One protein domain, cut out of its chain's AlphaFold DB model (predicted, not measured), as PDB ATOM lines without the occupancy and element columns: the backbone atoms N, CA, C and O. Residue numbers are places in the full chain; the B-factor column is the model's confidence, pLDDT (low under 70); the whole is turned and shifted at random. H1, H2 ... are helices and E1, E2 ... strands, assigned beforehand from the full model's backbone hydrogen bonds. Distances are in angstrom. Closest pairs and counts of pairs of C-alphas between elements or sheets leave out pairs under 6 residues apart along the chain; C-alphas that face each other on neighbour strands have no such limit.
ATOM      1  N   MET A  19     106.692  93.125  81.705       92.94
ATOM      2  CA  MET A  19     106.028  92.824  82.965       92.94
ATOM      3  C   MET A  19     106.894  93.254  84.140       92.94
ATOM      4  O   MET A  19     108.082  92.933  84.207       92.94
ATOM      5  N   TYR A  20     106.266  93.911  85.108       90.19
ATOM      6  CA  TYR A  20     106.863  94.222  86.397       90.19
ATOM      7  C   TYR A  20     106.055  93.519  87.485       90.19
ATOM      8  O   TYR A  20     104.865  93.775  87.640       90.19
ATOM      9  N   LYS A  21     106.695  92.600  88.222       90.00
ATOM     10  CA  LYS A  21     106.056  91.791  89.280       90.00
ATOM     11  C   LYS A  21     104.751  91.093  88.841       90.00
ATOM     12  O   LYS A  21     103.812  90.992  89.619       90.00
ATOM     13  N   GLY A  22     104.709  90.596  87.603       89.62
ATOM     14  CA  GLY A  22     103.552  89.871  87.058       89.62
ATOM     15  C   GLY A  22     102.451  90.756  86.468       89.62
ATOM     16  O   GLY A  22     101.469  90.229  85.957       89.62
ATOM     17  N   GLU A  23     102.615  92.080  86.480       90.69
ATOM     18  CA  GLU A  23     101.679  93.016  85.858       90.69
ATOM     19  C   GLU A  23     102.246  93.591  84.561       90.69
ATOM     20  O   GLU A  23     103.427  93.938  84.491       90.69
ATOM     21  N   ASN A  24     101.390  93.759  83.552       94.00
ATOM     22  CA  ASN A  24     101.755  94.446  82.316       94.00
ATOM     23  C   ASN A  24     102.044  95.927  82.581       94.00
ATOM     24  O   ASN A  24     101.235  96.622  83.199       94.00
ATOM     25  N   VAL A  25     103.163  96.413  82.045       95.44
ATOM     26  CA  VAL A  25     103.562  97.823  82.104       95.44
ATOM     27  C   VAL A  25     103.645  98.385  80.694       95.44
ATOM     28  O   VAL A  25     104.277  97.804  79.809       95.44
ATOM     29  N   LYS A  26     103.009  99.535  80.476       96.94
ATOM     30  CA  LYS A  26     102.971 100.181  79.157       96.94
ATOM     31  C   LYS A  26     104.189 101.072  78.928       96.94
ATOM     32  O   LYS A  26     104.739 101.654  79.863       96.94
ATOM     33  N   GLY A  27     104.561 101.229  77.660       96.62
ATOM     34  CA  GLY A  27     105.592 102.180  77.246       96.62
ATOM     35  C   GLY A  27     107.029 101.666  77.344       96.62
ATOM     36  O   GLY A  27     107.958 102.466  77.231       96.62
ATOM     37  N   ALA A  28     107.237 100.369  77.572       97.31
ATOM     38  CA  ALA A  28     108.578  99.810  77.688       97.31
ATOM     39  C   ALA A  28     109.289  99.732  76.331       97.31
ATOM     40  O   ALA A  28     108.683  99.421  75.302       97.31
ATOM     41  N   PHE A  29     110.593  99.985  76.351       96.88
ATOM     42  CA  PHE A  29     111.487  99.840  75.205       96.88
ATOM     43  C   PHE A  29     112.280  98.531  75.308       96.88
ATOM     44  O   PHE A  29     112.541  98.030  76.403       96.88
ATOM     45  N   GLY A  30     112.635  97.960  74.158       93.06
ATOM     46  CA  GLY A  30     113.397  96.717  74.073       93.06
ATOM     47  C   GLY A  30     114.907  96.903  74.228       93.06
ATOM     48  O   GLY A  30     115.445  98.009  74.233       93.06
ATOM     49  N   ALA A  31     115.627  95.784  74.309       90.00
ATOM     50  CA  ALA A  31     117.082  95.811  74.225       90.00
ATOM     51  C   ALA A  31     117.529  96.354  72.855       90.00
ATOM     52  O   ALA A  31     116.971  95.999  71.823       90.00
ATOM     53  N   GLY A  32     118.546  97.221  72.846       87.94
ATOM     54  CA  GLY A  32     119.091  97.807  71.616       87.94
ATOM     55  C   GLY A  32     118.296  98.986  71.038       87.94
ATOM     56  O   GLY A  32     118.805  99.658  70.147       87.94
ATOM     57  N   THR A  33     117.123  99.332  71.577       93.06
ATOM     58  CA  THR A  33     116.277 100.422  71.044       93.06
ATOM     59  C   THR A  33     116.563 101.789  71.683       93.06
ATOM     60  O   THR A  33     115.711 102.677  71.707       93.06
ATOM     61  N   ARG A  34     117.789 102.006  72.184       94.25
ATOM     62  CA  ARG A  34     118.213 103.300  72.756       94.25
ATOM     63  C   ARG A  34     118.008 104.481  71.788       94.25
ATOM     64  O   ARG A  34     117.515 105.505  72.256       94.25
ATOM     65  N   PRO A  35     118.330 104.382  70.482       96.00
ATOM     66  CA  PRO A  35     118.055 105.472  69.544       96.00
ATOM     67  C   PRO A  35     116.561 105.811  69.442       96.00
ATOM     68  O   PRO A  35     116.199 106.980  69.337       96.00
ATOM     69  N   ASP A  36     115.681 104.810  69.516       97.19
ATOM     70  CA  ASP A  36     114.225 105.010  69.459       97.19
ATOM     71  C   ASP A  36     113.703 105.671  70.727       97.19
ATOM     72  O   ASP A  36     112.869 106.571  70.650       97.19
ATOM     73  N   PHE A  37     114.232 105.267  71.885       97.88
ATOM     74  CA  PHE A  37     113.954 105.931  73.153       97.88
ATOM     75  C   PHE A  37     114.305 107.418  73.072       97.88
ATOM     76  O   PHE A  37     113.448 108.255  73.341       97.88
ATOM     77  N   VAL A  38     115.525 107.747  72.624       98.19
ATOM     78  CA  VAL A  38     115.969 109.142  72.502       98.19
ATOM     79  C   VAL A  38     115.058 109.924  71.562       98.19
ATOM     80  O   VAL A  38     114.565 110.969  71.964       98.19
ATOM     81  N   ARG A  39     114.762 109.416  70.358       98.06
ATOM     82  CA  ARG A  39     113.883 110.108  69.396       98.06
ATOM     83  C   ARG A  39     112.462 110.311  69.929       98.06
ATOM     84  O   ARG A  39     111.882 111.378  69.741       98.06
ATOM     85  N   ALA A  40     111.912 109.315  70.624       98.00
ATOM     86  CA  ALA A  40     110.591 109.415  71.236       98.00
ATOM     87  C   ALA A  40     110.554 110.441  72.373       98.00
ATOM     88  O   ALA A  40     109.638 111.263  72.421       98.00
ATOM     89  N   SER A  41     111.545 110.417  73.268       98.25
ATOM     90  CA  SER A  41     111.645 111.392  74.355       98.25
ATOM     91  C   SER A  41     111.907 112.798  73.815       98.25
ATOM     92  O   SER A  41     111.317 113.758  74.303       98.25
ATOM     93  N   ASP A  42     112.725 112.923  72.767       98.38
ATOM     94  CA  ASP A  42     113.042 114.198  72.129       98.38
ATOM     95  C   ASP A  42     111.795 114.893  71.585       98.38
ATOM     96  O   ASP A  42     111.541 116.071  71.862       98.38
ATOM     97  N   ARG A  43     110.957 114.118  70.890       97.56
ATOM     98  CA  ARG A  43     109.648 114.568  70.428       97.56
ATOM     99  C   ARG A  43     108.710 114.888  71.593       97.56
ATOM    100  O   ARG A  43     108.067 115.934  71.579       97.56
ATOM    101  N   ALA A  44     108.660 114.031  72.613       97.81
ATOM    102  CA  ALA A  44     107.785 114.210  73.771       97.81
ATOM    103  C   ALA A  44     108.099 115.488  74.570       97.81
ATOM    104  O   ALA A  44     107.171 116.195  74.963       97.81
ATOM    105  N   TYR A  45     109.378 115.813  74.795       98.19
ATOM    106  CA  TYR A  45     109.769 117.047  75.486       98.19
ATOM    107  C   TYR A  45     109.523 118.296  74.643       98.19
ATOM    108  O   TYR A  45     109.086 119.311  75.189       98.19
ATOM    109  N   PHE A  46     109.740 118.221  73.328       97.06
ATOM    110  CA  PHE A  46     109.386 119.315  72.427       97.06
ATOM    111  C   PHE A  46     107.876 119.597  72.454       97.06
ATOM    112  O   PHE A  46     107.466 120.731  72.693       97.06
ATOM    113  N   ASP A  47     107.042 118.557  72.334       94.62
ATOM    114  CA  ASP A  47     105.575 118.670  72.409       94.62
ATOM    115  C   ASP A  47     105.071 119.059  73.817       94.62
ATOM    116  O   ASP A  47     103.926 119.487  73.993       94.62
ATOM    117  N   ALA A  48     105.919 118.920  74.841       95.38
ATOM    118  CA  ALA A  48     105.678 119.417  76.194       95.38
ATOM    119  C   ALA A  48     106.133 120.878  76.403       95.38
ATOM    120  O   ALA A  48     105.945 121.410  77.498       95.38
ATOM    121  N   GLY A  49     106.688 121.528  75.373       94.19
ATOM    122  CA  GLY A  49     107.055 122.948  75.367       94.19
ATOM    123  C   GLY A  49     108.539 123.249  75.590       94.19
ATOM    124  O   GLY A  49     108.900 124.415  75.743       94.19
ATOM    125  N   VAL A  50     109.420 122.241  75.614       96.38
ATOM    126  CA  VAL A  50     110.872 122.456  75.742       96.38
ATOM    127  C   VAL A  50     111.482 122.629  74.355       96.38
ATOM    128  O   VAL A  50     111.803 121.655  73.683       96.38
ATOM    129  N   THR A  51     111.652 123.875  73.920       95.19
ATOM    130  CA  THR A  51     112.210 124.195  72.593       95.19
ATOM    131  C   THR A  51     113.737 124.185  72.544       95.19
ATOM    132  O   THR A  51     114.307 124.112  71.460       95.19
ATOM    133  N   ARG A  52     114.405 124.266  73.702       97.25
ATOM    134  CA  ARG A  52     115.868 124.317  73.808       97.25
ATOM    135  C   ARG A  52     116.488 122.922  73.727       97.25
ATOM    136  O   ARG A  52     116.119 122.034  74.500       97.25
ATOM    137  N   ASP A  53     117.451 122.747  72.828       97.25
ATOM    138  CA  ASP A  53     118.082 121.448  72.555       97.25
ATOM    139  C   ASP A  53     118.876 120.934  73.765       97.25
ATOM    140  O   ASP A  53     118.753 119.771  74.145       97.25
ATOM    141  N   ASP A  54     119.615 121.817  74.436       97.25
ATOM    142  CA  ASP A  54     120.416 121.497  75.621       97.25
ATOM    143  C   ASP A  54     119.567 120.960  76.789       97.25
ATOM    144  O   ASP A  54     119.967 120.025  77.488       97.25
ATOM    145  N   LEU A  55     118.365 121.509  76.976       97.94
ATOM    146  CA  LEU A  55     117.437 121.067  78.015       97.94
ATOM    147  C   LEU A  55     116.775 119.736  77.675       97.94
ATOM    148  O   LEU A  55     116.691 118.865  78.545       97.94
ATOM    149  N   ARG A  56     116.335 119.549  76.422       98.19
ATOM    150  CA  ARG A  56     115.822 118.247  75.967       98.19
ATOM    151  C   ARG A  56     116.885 117.171  76.180       98.19
ATOM    152  O   ARG A  56     116.601 116.155  76.811       98.19
ATOM    153  N   GLN A  57     118.129 117.441  75.785       98.44
ATOM    154  CA  GLN A  57     119.243 116.509  75.953       98.44
ATOM    155  C   GLN A  57     119.491 116.137  77.419       98.44
ATOM    156  O   GLN A  57     119.676 114.955  77.726       98.44
ATOM    157  N   LEU A  58     119.451 117.113  78.335       97.81
ATOM    158  CA  LEU A  58     119.548 116.857  79.773       97.81
ATOM    159  C   LEU A  58     118.417 115.948  80.260       97.81
ATOM    160  O   LEU A  58     118.681 114.939  80.916       97.81
ATOM    161  N   PHE A  59     117.162 116.283  79.956       97.75
ATOM    162  CA  PHE A  59     116.026 115.537  80.496       97.75
ATOM    163  C   PHE A  59     115.968 114.102  79.981       97.75
ATOM    164  O   PHE A  59     115.709 113.202  80.781       97.75
ATOM    165  N   ILE A  60     116.299 113.879  78.707       98.31
ATOM    166  CA  ILE A  60     116.410 112.536  78.124       98.31
ATOM    167  C   ILE A  60     117.560 111.761  78.775       98.31
ATOM    168  O   ILE A  60     117.422 110.569  79.047       98.31
ATOM    169  N   ALA A  61     118.693 112.413  79.065       96.81
ATOM    170  CA  ALA A  61     119.814 111.767  79.747       96.81
ATOM    171  C   ALA A  61     119.439 111.306  81.164       96.81
ATOM    172  O   ALA A  61     119.810 110.202  81.564       96.81
ATOM    173  N   MET A  62     118.671 112.118  81.897       93.94
ATOM    174  CA  MET A  62     118.119 111.735  83.200       93.94
ATOM    175  C   MET A  62     117.184 110.525  83.078       93.94
ATOM    176  O   MET A  62     117.335 109.562  83.820       93.94
ATOM    177  N   ASP A  63     116.266 110.532  82.110       95.19
ATOM    178  CA  ASP A  63     115.312 109.426  81.932       95.19
ATOM    179  C   ASP A  63     116.019 108.117  81.540       95.19
ATOM    180  O   ASP A  63     115.693 107.022  82.015       95.19
ATOM    181  N   LEU A  64     117.041 108.230  80.685       93.00
ATOM    182  CA  LEU A  64     117.897 107.114  80.300       93.00
ATOM    183  C   LEU A  64     118.642 106.561  81.516       93.00
ATOM    184  O   LEU A  64     118.713 105.340  81.665       93.00
ATOM    185  N   PHE A  65     119.170 107.432  82.376       87.75
ATOM    186  CA  PHE A  65     119.837 107.041  83.614       87.75
ATOM    187  C   PHE A  65     118.891 106.296  84.567       87.75
ATOM    188  O   PHE A  65     119.257 105.230  85.066       87.75
ATOM    189  N   ASP A  66     117.672 106.803  84.755       85.00
ATOM    190  CA  ASP A  66     116.718 106.279  85.740       85.00
ATOM    191  C   ASP A  66     116.120 104.921  85.341       85.00
ATOM    192  O   ASP A  66     115.870 104.070  86.199       85.00
ATOM    193  N   THR A  67     115.901 104.685  84.043       88.31
ATOM    194  CA  THR A  67     115.179 103.485  83.564       88.31
ATOM    195  C   THR A  67     115.959 102.628  82.574       88.31
ATOM    196  O   THR A  67     115.455 101.611  82.089       88.31
ATOM    197  N   GLY A  68     117.204 103.003  82.268       89.31
ATOM    198  CA  GLY A  68     118.033 102.311  81.286       89.31
ATOM    199  C   GLY A  68     117.443 102.411  79.882       89.31
ATOM    200  O   GLY A  68     117.241 101.384  79.247       89.31
ATOM    201  N   ALA A  69     117.153 103.628  79.416       92.31
ATOM    202  CA  ALA A  69     116.457 103.895  78.147       92.31
ATOM    203  C   ALA A  69     115.046 103.275  78.078       92.31
ATOM    204  O   ALA A  69     114.679 102.671  77.074       92.31
ATOM    205  N   GLY A  70     114.269 103.372  79.163       92.69
ATOM    206  CA  GLY A  70     112.892 102.871  79.207       92.69
ATOM    207  C   GLY A  70     112.746 101.346  79.220       92.69
ATOM    208  O   GLY A  70     111.643 100.848  79.004       92.69
ATOM    209  N   MET A  71     113.826 100.602  79.481       92.94
ATOM    210  CA  MET A  71     113.796  99.134  79.573       92.94
ATOM    211  C   MET A  71     113.344  98.617  80.947       92.94
ATOM    212  O   MET A  71     112.980  97.450  81.081       92.94
ATOM    213  N   LYS A  72     113.425  99.446  81.996       89.56
ATOM    214  CA  LYS A  72     113.147  99.052  83.388       89.56
ATOM    215  C   LYS A  72     112.115  99.974  84.028       89.56
ATOM    216  O   LYS A  72     112.430 100.721  84.949       89.56
ATOM    217  N   LEU A  73     110.896  99.948  83.503       91.88
ATOM    218  CA  LEU A  73     109.801 100.758  84.028       91.88
ATOM    219  C   LEU A  73     109.200 100.149  85.296       91.88
ATOM    220  O   LEU A  73     109.101  98.934  85.434       91.88
ATOM    221  N   VAL A  74     108.745 101.004  86.207       90.94
ATOM    222  CA  VAL A  74     107.849 100.585  87.293       90.94
ATOM    223  C   VAL A  74     106.428 101.026  86.974       90.94
ATOM    224  O   VAL A  74     105.537 100.190  86.884       90.94
ATOM    225  N   GLY A  75     106.210 102.326  86.776       92.75
ATOM    226  CA  GLY A  75     104.931 102.878  86.330       92.75
ATOM    227  C   GLY A  75     104.824 102.948  84.807       92.75
ATOM    228  O   GLY A  75     105.835 103.044  84.106       92.75
ATOM    229  N   ASP A  76     103.598 102.926  84.291       97.19
ATOM    230  CA  ASP A  76     103.324 103.043  82.856       97.19
ATOM    231  C   ASP A  76     103.891 104.364  82.306       97.19
ATOM    232  O   ASP A  76     103.595 105.439  82.837       97.19
ATOM    233  N   PHE A  77     104.719 104.275  81.256       97.56
ATOM    234  CA  PHE A  77     105.440 105.403  80.636       97.56
ATOM    235  C   PHE A  77     106.241 106.284  81.619       97.56
ATOM    236  O   PHE A  77     106.548 107.434  81.315       97.56
ATOM    237  N   ASN A  78     106.573 105.789  82.814       95.19
ATOM    238  CA  ASN A  78     107.243 106.575  83.848       95.19
ATOM    239  C   ASN A  78     108.765 106.444  83.741       95.19
ATOM    240  O   ASN A  78     109.385 105.648  84.445       95.19
ATOM    241  N   TYR A  79     109.365 107.230  82.850       95.50
ATOM    242  CA  TYR A  79     110.790 107.120  82.523       95.50
ATOM    243  C   TYR A  79     111.736 107.782  83.538       95.50
ATOM    244  O   TYR A  79     112.947 107.685  83.380       95.50
ATOM    245  N   GLY A  80     111.197 108.421  84.581       88.44
ATOM    246  CA  GLY A  80     111.960 109.118  85.624       88.44
ATOM    247  C   GLY A  80     111.628 108.648  87.039       88.44
ATOM    248  O   GLY A  80     111.878 109.383  87.989       88.44
ATOM    249  N   ASN A  81     110.990 107.478  87.182       85.94
ATOM    250  CA  ASN A  81     110.602 106.896  88.473       85.94
ATOM    251  C   ASN A  81     109.851 107.885  89.394       85.94
ATOM    252  O   ASN A  81     110.017 107.891  90.614       85.94
ATOM    253  N   ILE A  82     108.993 108.730  88.813       86.69
ATOM    254  CA  ILE A  82     108.245 109.746  89.555       86.69
ATOM    255  C   ILE A  82     107.219 109.055  90.458       86.69
ATOM    256  O   ILE A  82     106.365 108.300  89.979       86.69
ATOM    257  N   LYS A  83     107.279 109.342  91.762       85.12
ATOM    258  CA  LYS A  83     106.319 108.831  92.745       85.12
ATOM    259  C   LYS A  83     104.905 109.357  92.451       85.12
ATOM    260  O   LYS A  83     104.712 110.518  92.078       85.12
ATOM    261  N   ALA A  84     103.913 108.489  92.602       83.94
ATOM    262  CA  ALA A  84     102.501 108.797  92.452       83.94
ATOM    263  C   ALA A  84     102.053 109.781  93.537       83.94
ATOM    264  O   ALA A  84     102.445 109.685  94.701       83.94
ATOM    265  N   ARG A  85     101.210 110.740  93.153       83.69
ATOM    266  CA  ARG A  85     100.547 111.635  94.109       83.69
ATOM    267  C   ARG A  85      99.387 110.904  94.798       83.69
ATOM    268  O   ARG A  85      98.866 109.947  94.223       83.69
ATOM    269  N   PRO A  86      98.921 111.368  95.973       80.62
ATOM    270  CA  PRO A  86      97.693 110.848  96.571       80.62
ATOM    271  C   PRO A  86      96.538 110.841  95.557       80.62
ATOM    272  O   PRO A  86      96.290 111.847  94.894       80.62
ATOM    273  N   GLY A  87      95.875 109.693  95.403       82.88
ATOM    274  CA  GLY A  87      94.774 109.496  94.450       82.88
ATOM    275  C   GLY A  87      95.184 109.311  92.981       82.88
ATOM    276  O   GLY A  87      94.323 109.045  92.145       82.88
ATOM    277  N   GLN A  88      96.471 109.416  92.637       87.62
ATOM    278  CA  GLN A  88      96.958 109.110  91.293       87.62
ATOM    279  C   GLN A  88      97.168 107.598  91.136       87.62
ATOM    280  O   GLN A  88      97.736 106.953  92.015       87.62
ATOM    281  N   SER A  89      96.771 107.040  89.988       89.81
ATOM    282  CA  SER A  89      97.116 105.658  89.638       89.81
ATOM    283  C   SER A  89      98.636 105.470  89.635       89.81
ATOM    284  O   SER A  89      99.376 106.278  89.062       89.81
ATOM    285  N   GLY A  90      99.098 104.393  90.258       88.94
ATOM    286  CA  GLY A  90     100.505 104.040  90.288       88.94
ATOM    287  C   GLY A  90     100.732 102.584  90.662       88.94
ATOM    288  O   GLY A  90      99.806 101.885  91.071       88.94
ATOM    289  N   ARG A  91     101.979 102.138  90.508       89.62
ATOM    290  CA  ARG A  91     102.422 100.771  90.792       89.62
ATOM    291  C   ARG A  91     103.407 100.755  91.952       89.62
ATOM    292  O   ARG A  91     104.317 101.578  91.995       89.62
ATOM    293  N   ALA A  92     103.232  99.831  92.892       86.81
ATOM    294  CA  ALA A  92     104.076  99.757  94.079       86.81
ATOM    295  C   ALA A  92     105.442  99.120  93.778       86.81
ATOM    296  O   ALA A  92     105.533  97.997  93.260       86.81
ATOM    297  N   ALA A  93     106.518  99.790  94.183       82.06
ATOM    298  CA  ALA A  93     107.846  99.197  94.212       82.06
ATOM    299  C   ALA A  93     108.601  99.557  95.486       82.06
ATOM    300  O   ALA A  93     108.497 100.656  96.023       82.06
ATOM    301  N   PHE A  94     109.387  98.584  95.944       76.75
ATOM    302  CA  PHE A  94     110.237  98.752  97.105       76.75
ATOM    303  C   PHE A  94     111.573  99.338  96.662       76.75
ATOM    304  O   PHE A  94     112.292  98.704  95.880       76.75
ATOM    305  N   ASP A  95     111.903 100.517  97.173       65.62
ATOM    306  CA  ASP A  95     113.232 101.090  97.055       65.62
ATOM    307  C   ASP A  95     114.117 100.493  98.157       65.62
ATOM    308  O   ASP A  95     113.880 100.675  99.349       65.62
ATOM    309  N   LYS A  96     115.149  99.743  97.763       66.12
ATOM    310  CA  LYS A  96     116.078  99.109  98.714       66.12
ATOM    311  C   LYS A  96     117.000 100.113  99.402       66.12
ATOM    312  O   LYS A  96     117.481  99.822 100.497       66.12
ATOM    313  N   VAL A  97     117.279 101.235  98.745       59.31
ATOM    314  CA  VAL A  97     118.156 102.295  99.244       59.31
ATOM    315  C   VAL A  97     117.384 103.162 100.231       59.31
ATOM    316  O   VAL A  97     117.843 103.347 101.356       59.31
ATOM    317  N   GLU A  98     116.186 103.611  99.851       61.38
ATOM    318  CA  GLU A  98     115.314 104.428 100.714       61.38
ATOM    319  C   GLU A  98     114.537 103.589 101.746       61.38
ATOM    320  O   GLU A  98     113.986 104.131 102.703       61.38
ATOM    321  N   LYS A  99     114.519 102.257 101.587       67.94
ATOM    322  CA  LYS A  99     113.734 101.300 102.391       67.94
ATOM    323  C   LYS A  99     112.242 101.648 102.441       67.94
ATOM    324  O   LYS A  99     111.563 101.365 103.429       67.94
ATOM    325  N   SER A 100     111.731 102.236 101.368       65.38
ATOM    326  CA  SER A 100     110.346 102.678 101.221       65.38
ATOM    327  C   SER A 100     109.589 101.784 100.242       65.38
ATOM    328  O   SER A 100     110.159 101.231  99.302       65.38
ATOM    329  N   ASN A 101     108.280 101.630 100.452       76.12
ATOM    330  CA  ASN A 101     107.384 101.044  99.457       76.12
ATOM    331  C   ASN A 101     106.566 102.173  98.832       76.12
ATOM    332  O   ASN A 101     105.547 102.588  99.382       76.12
ATOM    333  N   ASP A 102     107.056 102.691  97.712       79.50
ATOM    334  CA  ASP A 102     106.471 103.848  97.051       79.50
ATOM    335  C   ASP A 102     105.563 103.422  95.897       79.50
ATOM    336  O   ASP A 102     105.828 102.448  95.185       79.50
ATOM    337  N   GLY A 103     104.488 104.180  95.685       86.44
ATOM    338  CA  GLY A 103     103.724 104.115  94.444       86.44
ATOM    339  C   GLY A 103     104.432 104.928  93.367       86.44
ATOM    340  O   GLY A 103     104.750 106.089  93.598       86.44
ATOM    341  N   TYR A 104     104.648 104.356  92.188       89.50
ATOM    342  CA  TYR A 104     105.222 105.028  91.022       89.50
ATOM    343  C   TYR A 104     104.117 105.349  90.027       89.50
ATOM    344  O   TYR A 104     103.341 104.470  89.665       89.50
ATOM    345  N   ALA A 105     104.026 106.608  89.608       92.50
ATOM    346  CA  ALA A 105     102.929 107.115  88.790       92.50
ATOM    347  C   ALA A 105     102.765 106.346  87.472       92.50
ATOM    348  O   ALA A 105     103.754 106.069  86.796       92.50
ATOM    349  N   ASN A 106     101.518 106.084  87.087       95.81
ATOM    350  CA  ASN A 106     101.158 105.679  85.732       95.81
ATOM    351  C   ASN A 106     100.792 106.921  84.910       95.81
ATOM    352  O   ASN A 106     100.015 107.770  85.364       95.81
ATOM    353  N   TYR A 107     101.329 107.013  83.697       96.75
ATOM    354  CA  TYR A 107     100.990 108.044  82.716       96.75
ATOM    355  C   TYR A 107     100.282 107.418  81.512       96.75
ATOM    356  O   TYR A 107     100.421 106.228  81.247       96.75
ATOM    357  N   ALA A 108      99.493 108.207  80.782       95.75
ATOM    358  CA  ALA A 108      98.778 107.708  79.606       95.75
ATOM    359  C   ALA A 108      99.679 107.616  78.362       95.75
ATOM    360  O   ALA A 108      99.395 106.844  77.448       95.75
ATOM    361  N   SER A 109     100.759 108.400  78.325       95.12
ATOM    362  CA  SER A 109     101.683 108.480  77.197       95.12
ATOM    363  C   SER A 109     103.060 109.002  77.623       95.12
ATOM    364  O   SER A 109     103.223 109.581  78.701       95.12
ATOM    365  N   HIS A 110     104.047 108.865  76.733       95.12
ATOM    366  CA  HIS A 110     105.383 109.452  76.901       95.12
ATOM    367  C   HIS A 110     105.324 110.987  77.038       95.12
ATOM    368  O   HIS A 110     106.024 111.568  77.868       95.12
ATOM    369  N   ALA A 111     104.444 111.649  76.280       94.62
ATOM    370  CA  ALA A 111     104.252 113.097  76.352       94.62
ATOM    371  C   ALA A 111     103.655 113.541  77.698       94.62
ATOM    372  O   ALA A 111     104.070 114.558  78.257       94.62
ATOM    373  N   ASP A 112     102.718 112.773  78.261       95.88
ATOM    374  CA  ASP A 112     102.141 113.091  79.572       95.88
ATOM    375  C   ASP A 112     103.154 112.923  80.702       95.88
ATOM    376  O   ASP A 112     103.187 113.752  81.616       95.88
ATOM    377  N   PHE A 113     104.026 111.916  80.607       96.56
ATOM    378  CA  PHE A 113     105.184 111.804  81.490       96.56
ATOM    379  C   PHE A 113     106.094 113.037  81.384       96.56
ATOM    380  O   PHE A 113     106.397 113.647  82.412       96.56
ATOM    381  N   ALA A 114     106.478 113.448  80.170       97.25
ATOM    382  CA  ALA A 114     107.350 114.606  79.966       97.25
ATOM    383  C   ALA A 114     106.748 115.870  80.608       97.25
ATOM    384  O   ALA A 114     107.399 116.535  81.416       97.25
ATOM    385  N   ARG A 115     105.458 116.144  80.367       96.31
ATOM    386  CA  ARG A 115     104.733 117.253  81.018       96.31
ATOM    387  C   ARG A 115     104.717 117.128  82.540       96.31
ATOM    388  O   ARG A 115     104.865 118.130  83.241       96.31
ATOM    389  N   ALA A 116     104.520 115.924  83.074       93.62
ATOM    390  CA  ALA A 116     104.508 115.695  84.514       93.62
ATOM    391  C   ALA A 116     105.882 115.938  85.154       93.62
ATOM    392  O   ALA A 116     105.940 116.553  86.224       93.62
ATOM    393  N   LYS A 117     106.969 115.527  84.488       93.44
ATOM    394  CA  LYS A 117     108.342 115.818  84.914       93.44
ATOM    395  C   LYS A 117     108.602 117.319  84.930       93.44
ATOM    396  O   LYS A 117     109.028 117.839  85.957       93.44
ATOM    397  N   LEU A 118     108.270 118.030  83.850       94.38
ATOM    398  CA  LEU A 118     108.453 119.485  83.775       94.38
ATOM    399  C   LEU A 118     107.686 120.208  84.895       94.38
ATOM    400  O   LEU A 118     108.250 121.026  85.618       94.38
ATOM    401  N   ARG A 119     106.433 119.807  85.151       90.50
ATOM    402  CA  ARG A 119     105.644 120.330  86.283       90.50
ATOM    403  C   ARG A 119     106.272 120.043  87.647       90.50
ATOM    404  O   ARG A 119     106.080 120.828  88.570       90.50
ATOM    405  N   LEU A 120     106.946 118.904  87.813       86.00
ATOM    406  CA  LEU A 120     107.642 118.570  89.056       86.00
ATOM    407  C   LEU A 120     108.873 119.458  89.241       86.00
ATOM    408  O   LEU A 120     109.012 120.064  90.302       86.00
ATOM    409  N   ILE A 121     109.722 119.562  88.214       86.75
ATOM    410  CA  ILE A 121     110.995 120.279  88.329       86.75
ATOM    411  C   ILE A 121     110.816 121.792  88.442       86.75
ATOM    412  O   ILE A 121     111.613 122.456  89.091       86.75
ATOM    413  N   GLN A 122     109.744 122.335  87.860       87.12
ATOM    414  CA  GLN A 122     109.416 123.761  87.922       87.12
ATOM    415  C   GLN A 122     108.657 124.154  89.199       87.12
ATOM    416  O   GLN A 122     108.203 125.292  89.321       87.12
ATOM    417  N   LYS A 123     108.494 123.245  90.173       83.81
ATOM    418  CA  LYS A 123     107.936 123.623  91.477       83.81
ATOM    419  C   LYS A 123     108.798 124.723  92.115       83.81
ATOM    420  O   LYS A 123     110.026 124.611  92.086       83.81
ATOM    421  N   PRO A 124     108.191 125.723  92.791       82.81
ATOM    422  CA  PRO A 124     108.934 126.833  93.401       82.81
ATOM    423  C   PRO A 124     110.075 126.393  94.325       82.81
ATOM    424  O   PRO A 124     111.127 127.024  94.362       82.81
ATOM    425  N   LEU A 125     109.893 125.264  95.016       80.75
ATOM    426  CA  LEU A 125     110.891 124.652  95.894       80.75
ATOM    427  C   LEU A 125     112.235 124.376  95.201       80.75
ATOM    428  O   LEU A 125     113.275 124.443  95.849       80.75
ATOM    429  N   TRP A 126     112.218 124.051  93.906       81.44
ATOM    430  CA  TRP A 126     113.415 123.682  93.145       81.44
ATOM    431  C   TRP A 126     114.021 124.881  92.413       81.44
ATOM    432  O   TRP A 126     115.174 124.828  92.008       81.44
ATOM    433  N   ARG A 127     113.272 125.987  92.275       86.56
ATOM    434  CA  ARG A 127     113.745 127.254  91.684       86.56
ATOM    435  C   ARG A 127     114.307 127.118  90.259       86.56
ATOM    436  O   ARG A 127     115.110 127.952  89.832       86.56
ATOM    437  N   VAL A 128     113.908 126.077  89.528       90.62
ATOM    438  CA  VAL A 128     114.313 125.849  88.135       90.62
ATOM    439  C   VAL A 128     113.577 126.823  87.219       90.62
ATOM    440  O   VAL A 128     112.348 126.909  87.246       90.62
ATOM    441  N   ASN A 129     114.332 127.514  86.372       92.88
ATOM    442  CA  ASN A 129     113.828 128.371  85.311       92.88
ATOM    443  C   ASN A 129     114.334 127.865  83.956       92.88
ATOM    444  O   ASN A 129     115.467 128.126  83.560       92.88
ATOM    445  N   LEU A 130     113.465 127.179  83.214       93.12
ATOM    446  CA  LEU A 130     113.801 126.596  81.910       93.12
ATOM    447  C   LEU A 130     114.166 127.643  80.844       93.12
ATOM    448  O   LEU A 130     114.791 127.305  79.842       93.12
ATOM    449  N   ALA A 131     113.805 128.914  81.032       90.69
ATOM    450  CA  ALA A 131     114.166 129.963  80.084       90.69
ATOM    451  C   ALA A 131     115.635 130.388  80.221       90.69
ATOM    452  O   ALA A 131     116.271 130.698  79.220       90.69
ATOM    453  N   THR A 132     116.180 130.384  81.441       92.06
ATOM    454  CA  THR A 132     117.478 131.015  81.741       92.06
ATOM    455  C   THR A 132     118.530 130.051  82.261       92.06
ATOM    456  O   THR A 132     119.716 130.293  82.069       92.06
ATOM    457  N   ASP A 133     118.123 128.973  82.928       94.50
ATOM    458  CA  ASP A 133     119.071 128.039  83.524       94.50
ATOM    459  C   ASP A 133     119.794 127.242  82.434       94.50
ATOM    460  O   ASP A 133     119.185 126.796  81.451       94.50
ATOM    461  N   SER A 134     121.099 127.041  82.616       94.50
ATOM    462  CA  SER A 134     121.843 126.029  81.867       94.50
ATOM    463  C   SER A 134     121.533 124.627  82.411       94.50
ATOM    464  O   SER A 134     121.104 124.492  83.562       94.50
ATOM    465  N   PRO A 135     121.817 123.554  81.652       94.94
ATOM    466  CA  PRO A 135     121.702 122.192  82.165       94.94
ATOM    467  C   PRO A 135     122.433 121.964  83.495       94.94
ATOM    468  O   PRO A 135     121.913 121.288  84.380       94.94
ATOM    469  N   SER A 136     123.611 122.571  83.669       93.75
ATOM    470  CA  SER A 136     124.378 122.455  84.916       93.75
ATOM    471  C   SER A 136     123.704 123.195  86.074       93.75
ATOM    472  O   SER A 136     123.685 122.675  87.182       93.75
ATOM    473  N   ASP A 137     123.073 124.348  85.827       93.88
ATOM    474  CA  ASP A 137     122.323 125.068  86.870       93.88
ATOM    475  C   ASP A 137     121.076 124.293  87.301       93.88
ATOM    476  O   ASP A 137     120.735 124.269  88.483       93.88
ATOM    477  N   ILE A 138     120.409 123.622  86.355       93.12
ATOM    478  CA  ILE A 138     119.286 122.733  86.666       93.12
ATOM    479  C   ILE A 138     119.768 121.583  87.549       93.12
ATOM    480  O   ILE A 138     119.156 121.343  88.586       93.12
ATOM    481  N   ILE A 139     120.871 120.913  87.191       90.44
ATOM    482  CA  ILE A 139     121.487 119.879  88.038       90.44
ATOM    483  C   ILE A 139     121.753 120.450  89.435       90.44
ATOM    484  O   ILE A 139     121.262 119.908  90.425       90.44
ATOM    485  N   ASP A 140     122.444 121.586  89.522       89.06
ATOM    486  CA  ASP A 140     122.805 122.206  90.794       89.06
ATOM    487  C   ASP A 140     121.585 122.459  91.689       89.06
ATOM    488  O   ASP A 140     121.643 122.198  92.893       89.06
ATOM    489  N   LYS A 141     120.467 122.889  91.097       88.62
ATOM    490  CA  LYS A 141     119.201 123.154  91.789       88.62
ATOM    491  C   LYS A 141     118.458 121.891  92.226       88.62
ATOM    492  O   LYS A 141     117.911 121.873  93.329       88.62
ATOM    493  N   ILE A 142     118.427 120.848  91.392       84.06
ATOM    494  CA  ILE A 142     117.628 119.636  91.661       84.06
ATOM    495  C   ILE A 142     118.370 118.565  92.466       84.06
ATOM    496  O   ILE A 142     117.715 117.718  93.069       84.06
ATOM    497  N   VAL A 143     119.711 118.555  92.469       80.81
ATOM    498  CA  VAL A 143     120.498 117.592  93.271       80.81
ATOM    499  C   VAL A 143     121.315 118.235  94.386       80.81
ATOM    500  O   VAL A 143     121.640 117.558  95.361       80.81
ATOM    501  N   GLY A 144     121.634 119.525  94.271       69.12
ATOM    502  CA  GLY A 144     122.395 120.254  95.287       69.12
ATOM    503  C   GLY A 144     121.571 120.698  96.489       69.12
ATOM    504  O   GLY A 144     122.136 121.195  97.460       69.12
ATOM    505  N   ASN A 145     120.248 120.528  96.459       70.88
ATOM    506  CA  ASN A 145     119.417 120.784  97.624       70.88
ATOM    507  C   ASN A 145     119.410 119.541  98.538       70.88
ATOM    508  O   ASN A 145     118.885 118.493  98.149       70.88
ATOM    509  N   PRO A 146     119.943 119.621  99.770       63.25
ATOM    510  CA  PRO A 146     119.986 118.472 100.670       63.25
ATOM    511  C   PRO A 146     118.585 118.009 101.100       63.25
ATOM    512  O   PRO A 146     118.407 116.823 101.372       63.25
ATOM    513  N   ALA A 147     117.593 118.909 101.098       59.19
ATOM    514  CA  ALA A 147     116.205 118.612 101.445       59.19
ATOM    515  C   ALA A 147     115.383 118.048 100.273       59.19
ATOM    516  O   ALA A 147     114.322 117.478 100.500       59.19
ATOM    517  N   ASN A 148     115.844 118.213  99.027       60.16
ATOM    518  CA  ASN A 148     115.154 117.735  97.829       60.16
ATOM    519  C   ASN A 148     116.189 117.332  96.782       60.16
ATOM    520  O   ASN A 148     116.695 118.187  96.062       60.16
ATOM    521  N   ALA A 149     116.496 116.042  96.699       60.84
ATOM    522  CA  ALA A 149     117.363 115.512  95.659       60.84
ATOM    523  C   ALA A 149     116.560 114.636  94.696       60.84
ATOM    524  O   ALA A 149     115.673 113.887  95.113       60.84
ATOM    525  N   TRP A 150     116.894 114.713  93.408       65.38
ATOM    526  CA  TRP A 150     116.454 113.722  92.429       65.38
ATOM    527  C   TRP A 150     117.128 112.371  92.722       65.38
ATOM    528  O   TRP A 150     118.243 112.106  92.270       65.38
ATOM    529  N   GLY A 151     116.448 111.540  93.512       60.56
ATOM    530  CA  GLY A 151     116.904 110.209  93.915       60.56
ATOM    531  C   GLY A 151     118.010 110.203  94.978       60.56
ATOM    532  O   GLY A 151     118.617 111.224  95.320       60.56
ATOM    533  N   THR A 152     118.292 109.008  95.500       63.47
ATOM    534  CA  THR A 152     119.331 108.787  96.513       63.47
ATOM    535  C   THR A 152     120.646 108.347  95.857       63.47
ATOM    536  O   THR A 152     120.810 107.197  95.461       63.47
ATOM    537  N   LEU A 153     121.596 109.282  95.716       72.00
ATOM    538  CA  LEU A 153     122.886 109.041  95.045       72.00
ATOM    539  C   LEU A 153     123.980 108.464  95.962       72.00
ATOM    540  O   LEU A 153     124.887 107.788  95.485       72.00
ATOM    541  N   ALA A 199     128.855 116.885  96.623       89.06
ATOM    542  CA  ALA A 199     129.069 115.505  96.192       89.06
ATOM    543  C   ALA A 199     127.940 114.988  95.286       89.06
ATOM    544  O   ALA A 199     128.218 114.339  94.278       89.06
ATOM    545  N   ARG A 200     126.673 115.303  95.594       86.25
ATOM    546  CA  ARG A 200     125.527 114.949  94.739       86.25
ATOM    547  C   ARG A 200     125.594 115.652  93.388       86.25
ATOM    548  O   ARG A 200     125.442 114.984  92.369       86.25
ATOM    549  N   GLN A 201     125.880 116.956  93.367       89.50
ATOM    550  CA  GLN A 201     126.080 117.724  92.130       89.50
ATOM    551  C   GLN A 201     127.180 117.114  91.260       89.50
ATOM    552  O   GLN A 201     126.944 116.811  90.088       89.50
ATOM    553  N   LYS A 202     128.350 116.849  91.853       90.88
ATOM    554  CA  LYS A 202     129.488 116.231  91.168       90.88
ATOM    555  C   LYS A 202     129.131 114.869  90.599       90.88
ATOM    556  O   LYS A 202     129.320 114.627  89.410       90.88
ATOM    557  N   MET A 203     128.568 114.000  91.430       87.31
ATOM    558  CA  MET A 203     128.220 112.639  91.041       87.31
ATOM    559  C   MET A 203     127.180 112.607  89.928       87.31
ATOM    560  O   MET A 203     127.295 111.805  88.999       87.31
ATOM    561  N   TYR A 204     126.169 113.469  90.008       88.50
ATOM    562  CA  TYR A 204     125.135 113.538  88.987       88.50
ATOM    563  C   TYR A 204     125.702 114.056  87.662       88.50
ATOM    564  O   TYR A 204     125.466 113.447  86.621       88.50
ATOM    565  N   ALA A 205     126.535 115.101  87.696       90.88
ATOM    566  CA  ALA A 205     127.219 115.623  86.516       90.88
ATOM    567  C   ALA A 205     128.160 114.585  85.866       90.88
ATOM    568  O   ALA A 205     128.111 114.386  84.648       90.88
ATOM    569  N   GLU A 206     128.960 113.868  86.666       89.12
ATOM    570  CA  GLU A 206     129.863 112.799  86.207       89.12
ATOM    571  C   GLU A 206     129.107 111.638  85.551       89.12
ATOM    572  O   GLU A 206     129.561 111.091  84.547       89.12
ATOM    573  N   LYS A 207     127.940 111.267  86.094       86.31
ATOM    574  CA  LYS A 207     127.101 110.196  85.539       86.31
ATOM    575  C   LYS A 207     126.346 110.628  84.291       86.31
ATOM    576  O   LYS A 207     126.284 109.866  83.327       86.31
ATOM    577  N   LEU A 208     125.770 111.828  84.302       91.44
ATOM    578  CA  LEU A 208     124.944 112.298  83.199       91.44
ATOM    579  C   LEU A 208     125.755 112.728  81.989       91.44
ATOM    580  O   LEU A 208     125.276 112.527  80.883       91.44
ATOM    581  N   THR A 209     126.964 113.265  82.151       93.56
ATOM    582  CA  THR A 209     127.792 113.705  81.013       93.56
ATOM    583  C   THR A 209     127.977 112.610  79.946       93.56
ATOM    584  O   THR A 209     127.578 112.827  78.801       93.56
ATOM    585  N   PRO A 210     128.502 111.405  80.255       91.56
ATOM    586  CA  PRO A 210     128.678 110.360  79.243       91.56
ATOM    587  C   PRO A 210     127.354 109.833  78.673       91.56
ATOM    588  O   PRO A 210     127.324 109.376  77.530       91.56
ATOM    589  N   ILE A 211     126.257 109.896  79.434       93.62
ATOM    590  CA  ILE A 211     124.922 109.516  78.954       93.62
ATOM    591  C   ILE A 211     124.389 110.576  77.989       93.62
ATOM    592  O   ILE A 211     123.928 110.246  76.903       93.62
ATOM    593  N   ALA A 212     124.493 111.849  78.352       95.06
ATOM    594  CA  ALA A 212     124.032 112.965  77.546       95.06
ATOM    595  C   ALA A 212     124.788 113.052  76.225       95.06
ATOM    596  O   ALA A 212     124.167 113.329  75.208       95.06
ATOM    597  N   ARG A 213     126.084 112.728  76.193       95.12
ATOM    598  CA  ARG A 213     126.833 112.597  74.933       95.12
ATOM    599  C   ARG A 213     126.253 111.518  74.020       95.12
ATOM    600  O   ARG A 213     126.119 111.746  72.824       95.12
ATOM    601  N   GLN A 214     125.845 110.373  74.576       94.62
ATOM    602  CA  GLN A 214     125.152 109.332  73.802       94.62
ATOM    603  C   GLN A 214     123.779 109.805  73.324       94.62
ATOM    604  O   GLN A 214     123.412 109.540  72.188       94.62
ATOM    605  N   VAL A 215     123.022 110.520  74.161       97.38
ATOM    606  CA  VAL A 215     121.752 111.137  73.750       97.38
ATOM    607  C   VAL A 215     121.982 112.107  72.591       97.38
ATOM    608  O   VAL A 215     121.275 112.033  71.591       97.38
ATOM    609  N   GLY A 216     123.013 112.950  72.678       95.56
ATOM    610  CA  GLY A 216     123.363 113.938  71.657       95.56
ATOM    611  C   GLY A 216     123.661 113.336  70.281       95.56
ATOM    612  O   GLY A 216     123.467 114.010  69.279       95.56
ATOM    613  N   GLN A 217     124.053 112.059  70.210       94.75
ATOM    614  CA  GLN A 217     124.250 111.342  68.940       94.75
ATOM    615  C   GLN A 217     122.935 111.008  68.217       94.75
ATOM    616  O   GLN A 217     122.946 110.824  67.002       94.75
ATOM    617  N   TYR A 218     121.817 110.899  68.943       95.12
ATOM    618  CA  TYR A 218     120.522 110.462  68.399       95.12
ATOM    619  C   TYR A 218     119.429 111.540  68.461       95.12
ATOM    620  O   TYR A 218     118.368 111.369  67.860       95.12
ATOM    621  N   MET A 219     119.663 112.621  69.206       96.56
ATOM    622  CA  MET A 219     118.726 113.728  69.402       96.56
ATOM    623  C   MET A 219     118.837 114.759  68.273       96.56
ATOM    624  O   MET A 219     119.943 115.107  67.852       96.56
ATOM    625  N   ALA A 220     117.710 115.308  67.814       92.69
ATOM    626  CA  ALA A 220     117.744 116.384  66.827       92.69
ATOM    627  C   ALA A 220     118.325 117.660  67.463       92.69
ATOM    628  O   ALA A 220     117.785 118.154  68.451       92.69
ATOM    629  N   GLY A 221     119.421 118.180  66.900       91.94
ATOM    630  CA  GLY A 221     120.144 119.334  67.457       91.94
ATOM    631  C   GLY A 221     121.046 119.012  68.655       91.94
ATOM    632  O   GLY A 221     121.562 119.927  69.292       91.94
ATOM    633  N   GLY A 222     121.238 117.725  68.969       93.69
ATOM    634  CA  GLY A 222     122.033 117.280  70.110       93.69
ATOM    635  C   GLY A 222     123.521 117.616  70.003       93.69
ATOM    636  O   GLY A 222     124.096 117.666  68.913       93.69
ATOM    637  N   ASP A 223     124.157 117.814  71.157       94.19
ATOM    638  CA  ASP A 223     125.598 118.027  71.276       94.19
ATOM    639  C   ASP A 223     126.297 116.763  71.821       94.19
ATOM    640  O   ASP A 223     126.252 116.498  73.028       94.19
ATOM    641  N   PRO A 224     126.980 115.965  70.978       92.12
ATOM    642  CA  PRO A 224     127.693 114.769  71.427       92.12
ATOM    643  C   PRO A 224     128.939 115.083  72.273       92.12
ATOM    644  O   PRO A 224     129.544 114.158  72.818       92.12
ATOM    645  N   ASN A 225     129.322 116.358  72.407       91.88
ATOM    646  CA  ASN A 225     130.473 116.813  73.185       91.88
ATOM    647  C   ASN A 225     130.084 117.514  74.492       91.88
ATOM    648  O   ASN A 225     130.973 117.994  75.199       91.88
ATOM    649  N   VAL A 226     128.793 117.526  74.849       92.50
ATOM    650  CA  VAL A 226     128.289 118.190  76.057       92.50
ATOM    651  C   VAL A 226     129.085 117.803  77.310       92.50
ATOM    652  O   VAL A 226     129.546 116.662  77.469       92.50
ATOM    653  N   VAL A 227     129.240 118.771  78.211       91.31
ATOM    654  CA  VAL A 227     129.839 118.608  79.536       91.31
ATOM    655  C   VAL A 227     128.933 119.276  80.558       91.31
ATOM    656  O   VAL A 227     128.533 120.426  80.377       91.31
ATOM    657  N   TYR A 228     128.629 118.563  81.639       92.81
ATOM    658  CA  TYR A 228     127.986 119.151  82.807       92.81
ATOM    659  C   TYR A 228     129.033 119.371  83.892       92.81
ATOM    660  O   TYR A 228     129.745 118.442  84.274       92.81
ATOM    661  N   THR A 229     129.126 120.604  84.378       91.12
ATOM    662  CA  THR A 229     130.126 121.011  85.366       91.12
ATOM    663  C   THR A 229     129.408 121.729  86.503       91.12
ATOM    664  O   THR A 229     128.777 122.756  86.243       91.12
ATOM    665  N   PRO A 230     129.475 121.228  87.749       91.06
ATOM    666  CA  PRO A 230     128.859 121.897  88.893       91.06
ATOM    667  C   PRO A 230     129.337 123.343  89.052       91.06
ATOM    668  O   PRO A 230     130.484 123.663  88.728       91.06
ATOM    669  N   ALA A 231     128.487 124.229  89.582       89.19
ATOM    670  CA  ALA A 231     128.824 125.645  89.785       89.19
ATOM    671  C   ALA A 231     130.163 125.860  90.510       89.19
ATOM    672  O   ALA A 231     130.967 126.676  90.069       89.19
ATOM    673  N   PHE A 232     130.436 125.086  91.564       86.44
ATOM    674  CA  PHE A 232     131.657 125.233  92.363       86.44
ATOM    675  C   PHE A 232     132.947 124.858  91.611       86.44
ATOM    676  O   PHE A 232     134.023 125.287  92.015       86.44
ATOM    677  N   GLU A 233     132.855 124.093  90.517       86.81
ATOM    678  CA  GLU A 233     133.996 123.796  89.637       86.81
ATOM    679  C   GLU A 233     134.102 124.789  88.477       86.81
ATOM    680  O   GLU A 233     135.193 125.022  87.970       86.81
ATOM    681  N   ARG A 234     132.985 125.412  88.073       81.06
ATOM    682  CA  ARG A 234     132.969 126.460  87.037       81.06
ATOM    683  C   ARG A 234     133.636 127.753  87.509       81.06
ATOM    684  O   ARG A 234     134.215 128.467  86.699       81.06
ATOM    685  N   THR A 235     133.550 128.056  88.804       61.62
ATOM    686  CA  THR A 235     134.153 129.251  89.421       61.62
ATOM    687  C   THR A 235     135.567 129.027  89.948       61.62
ATOM    688  O   THR A 235     136.190 129.975  90.420       61.62
ATOM    689  N   ALA A 236     136.080 127.794  89.908       55.03
ATOM    690  CA  ALA A 236     137.458 127.519  90.279       55.03
ATOM    691  C   ALA A 236     138.373 128.077  89.180       55.03
ATOM    692  O   ALA A 236     138.570 127.449  88.141       55.03
TER     693      ALA A 236
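Overview. This is residues 19 to 153 and 199 to 236 of the 327 residues of an uncharacterized protein of Tannerella sp. oral taxon 808 (UniProt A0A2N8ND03). A small strand hairpin, E1 and E2, lies at one side of a cluster of crossed helices, with H2 in its middle and H1 and H5 packed across H2. H3 packs on H1, H4 packs on H5, and short H6 and the first printed residues lie near opposite ends of the longest axis. The printed part has 173 residues, in the order H1 H2 E1 E2 H3 H4 H5 H6; the class is mostly helix, with under half of the residues in named elements. It is compact, with a radius of gyration of the C-alphas of 15.5 A and spans of 50 by 34 by 26 A.

Arrangement. E1, residues 90 to 95, and E2, residues 100 to 105, form an antiparallel hairpin at 148 degrees, with N 91 and O 104 within hydrogen-bond range at 2.8 A. H2, residues 53 to 67, touches H5, residues 199 to 218, at Ala 61 and Ala 212, their closest C-alphas, 4.9 A apart. With residues 56 to 60 alone, H2 touches H1, residues 34 to 47, at a steep tilt of 53 degrees, opposite ways; the closest C-alphas, of Ser 41 and Ile 60, are 6.2 A apart. H3, residues 110 to 121, touches H1 with residues 110 to 115 alone; the closest C-alphas, of Ala 44 and Ala 111, are 4.5 A apart. H4, residues 135 to 143, touches H5; the closest C-alphas, of Val 143 and Gln 201, are 5.7 A apart. H6, residues 231 to 234, only just touches H4, with 3 pairs of C-alphas within 8 A, the closest Asp 140 and Ala 231 at 7.0 A. Every O i to N i+4 pair is within hydrogen-bond range in H1, H2, H3 and H4, and 13 of 16 are in H5; H6 is too short for such a pair.

Along the chain. H1 begins at C-alpha 34 (118.213, 103.300, 72.756) and is 19.9 A long; H2 is 21.3 A and H3 16.7 A. H5, 29.5 A long, has a kink of 35 degrees near residue 210. H6 ends at C-alpha 234 (132.969, 126.460, 87.037).

Size, cuts and confidence. The C-alphas farthest apart, of Gly 22 and Ala 236, are 50.8 A apart. Residues 154 to 198 are not printed; C-alphas 153 and 199 are 9.0 A apart across the cut. The links H2 to E1, H3 to H4 and H5 to H6 are long. The pLDDT is under 70 at residues 95 to 100, 144, 146 to 152 and 235 to 236.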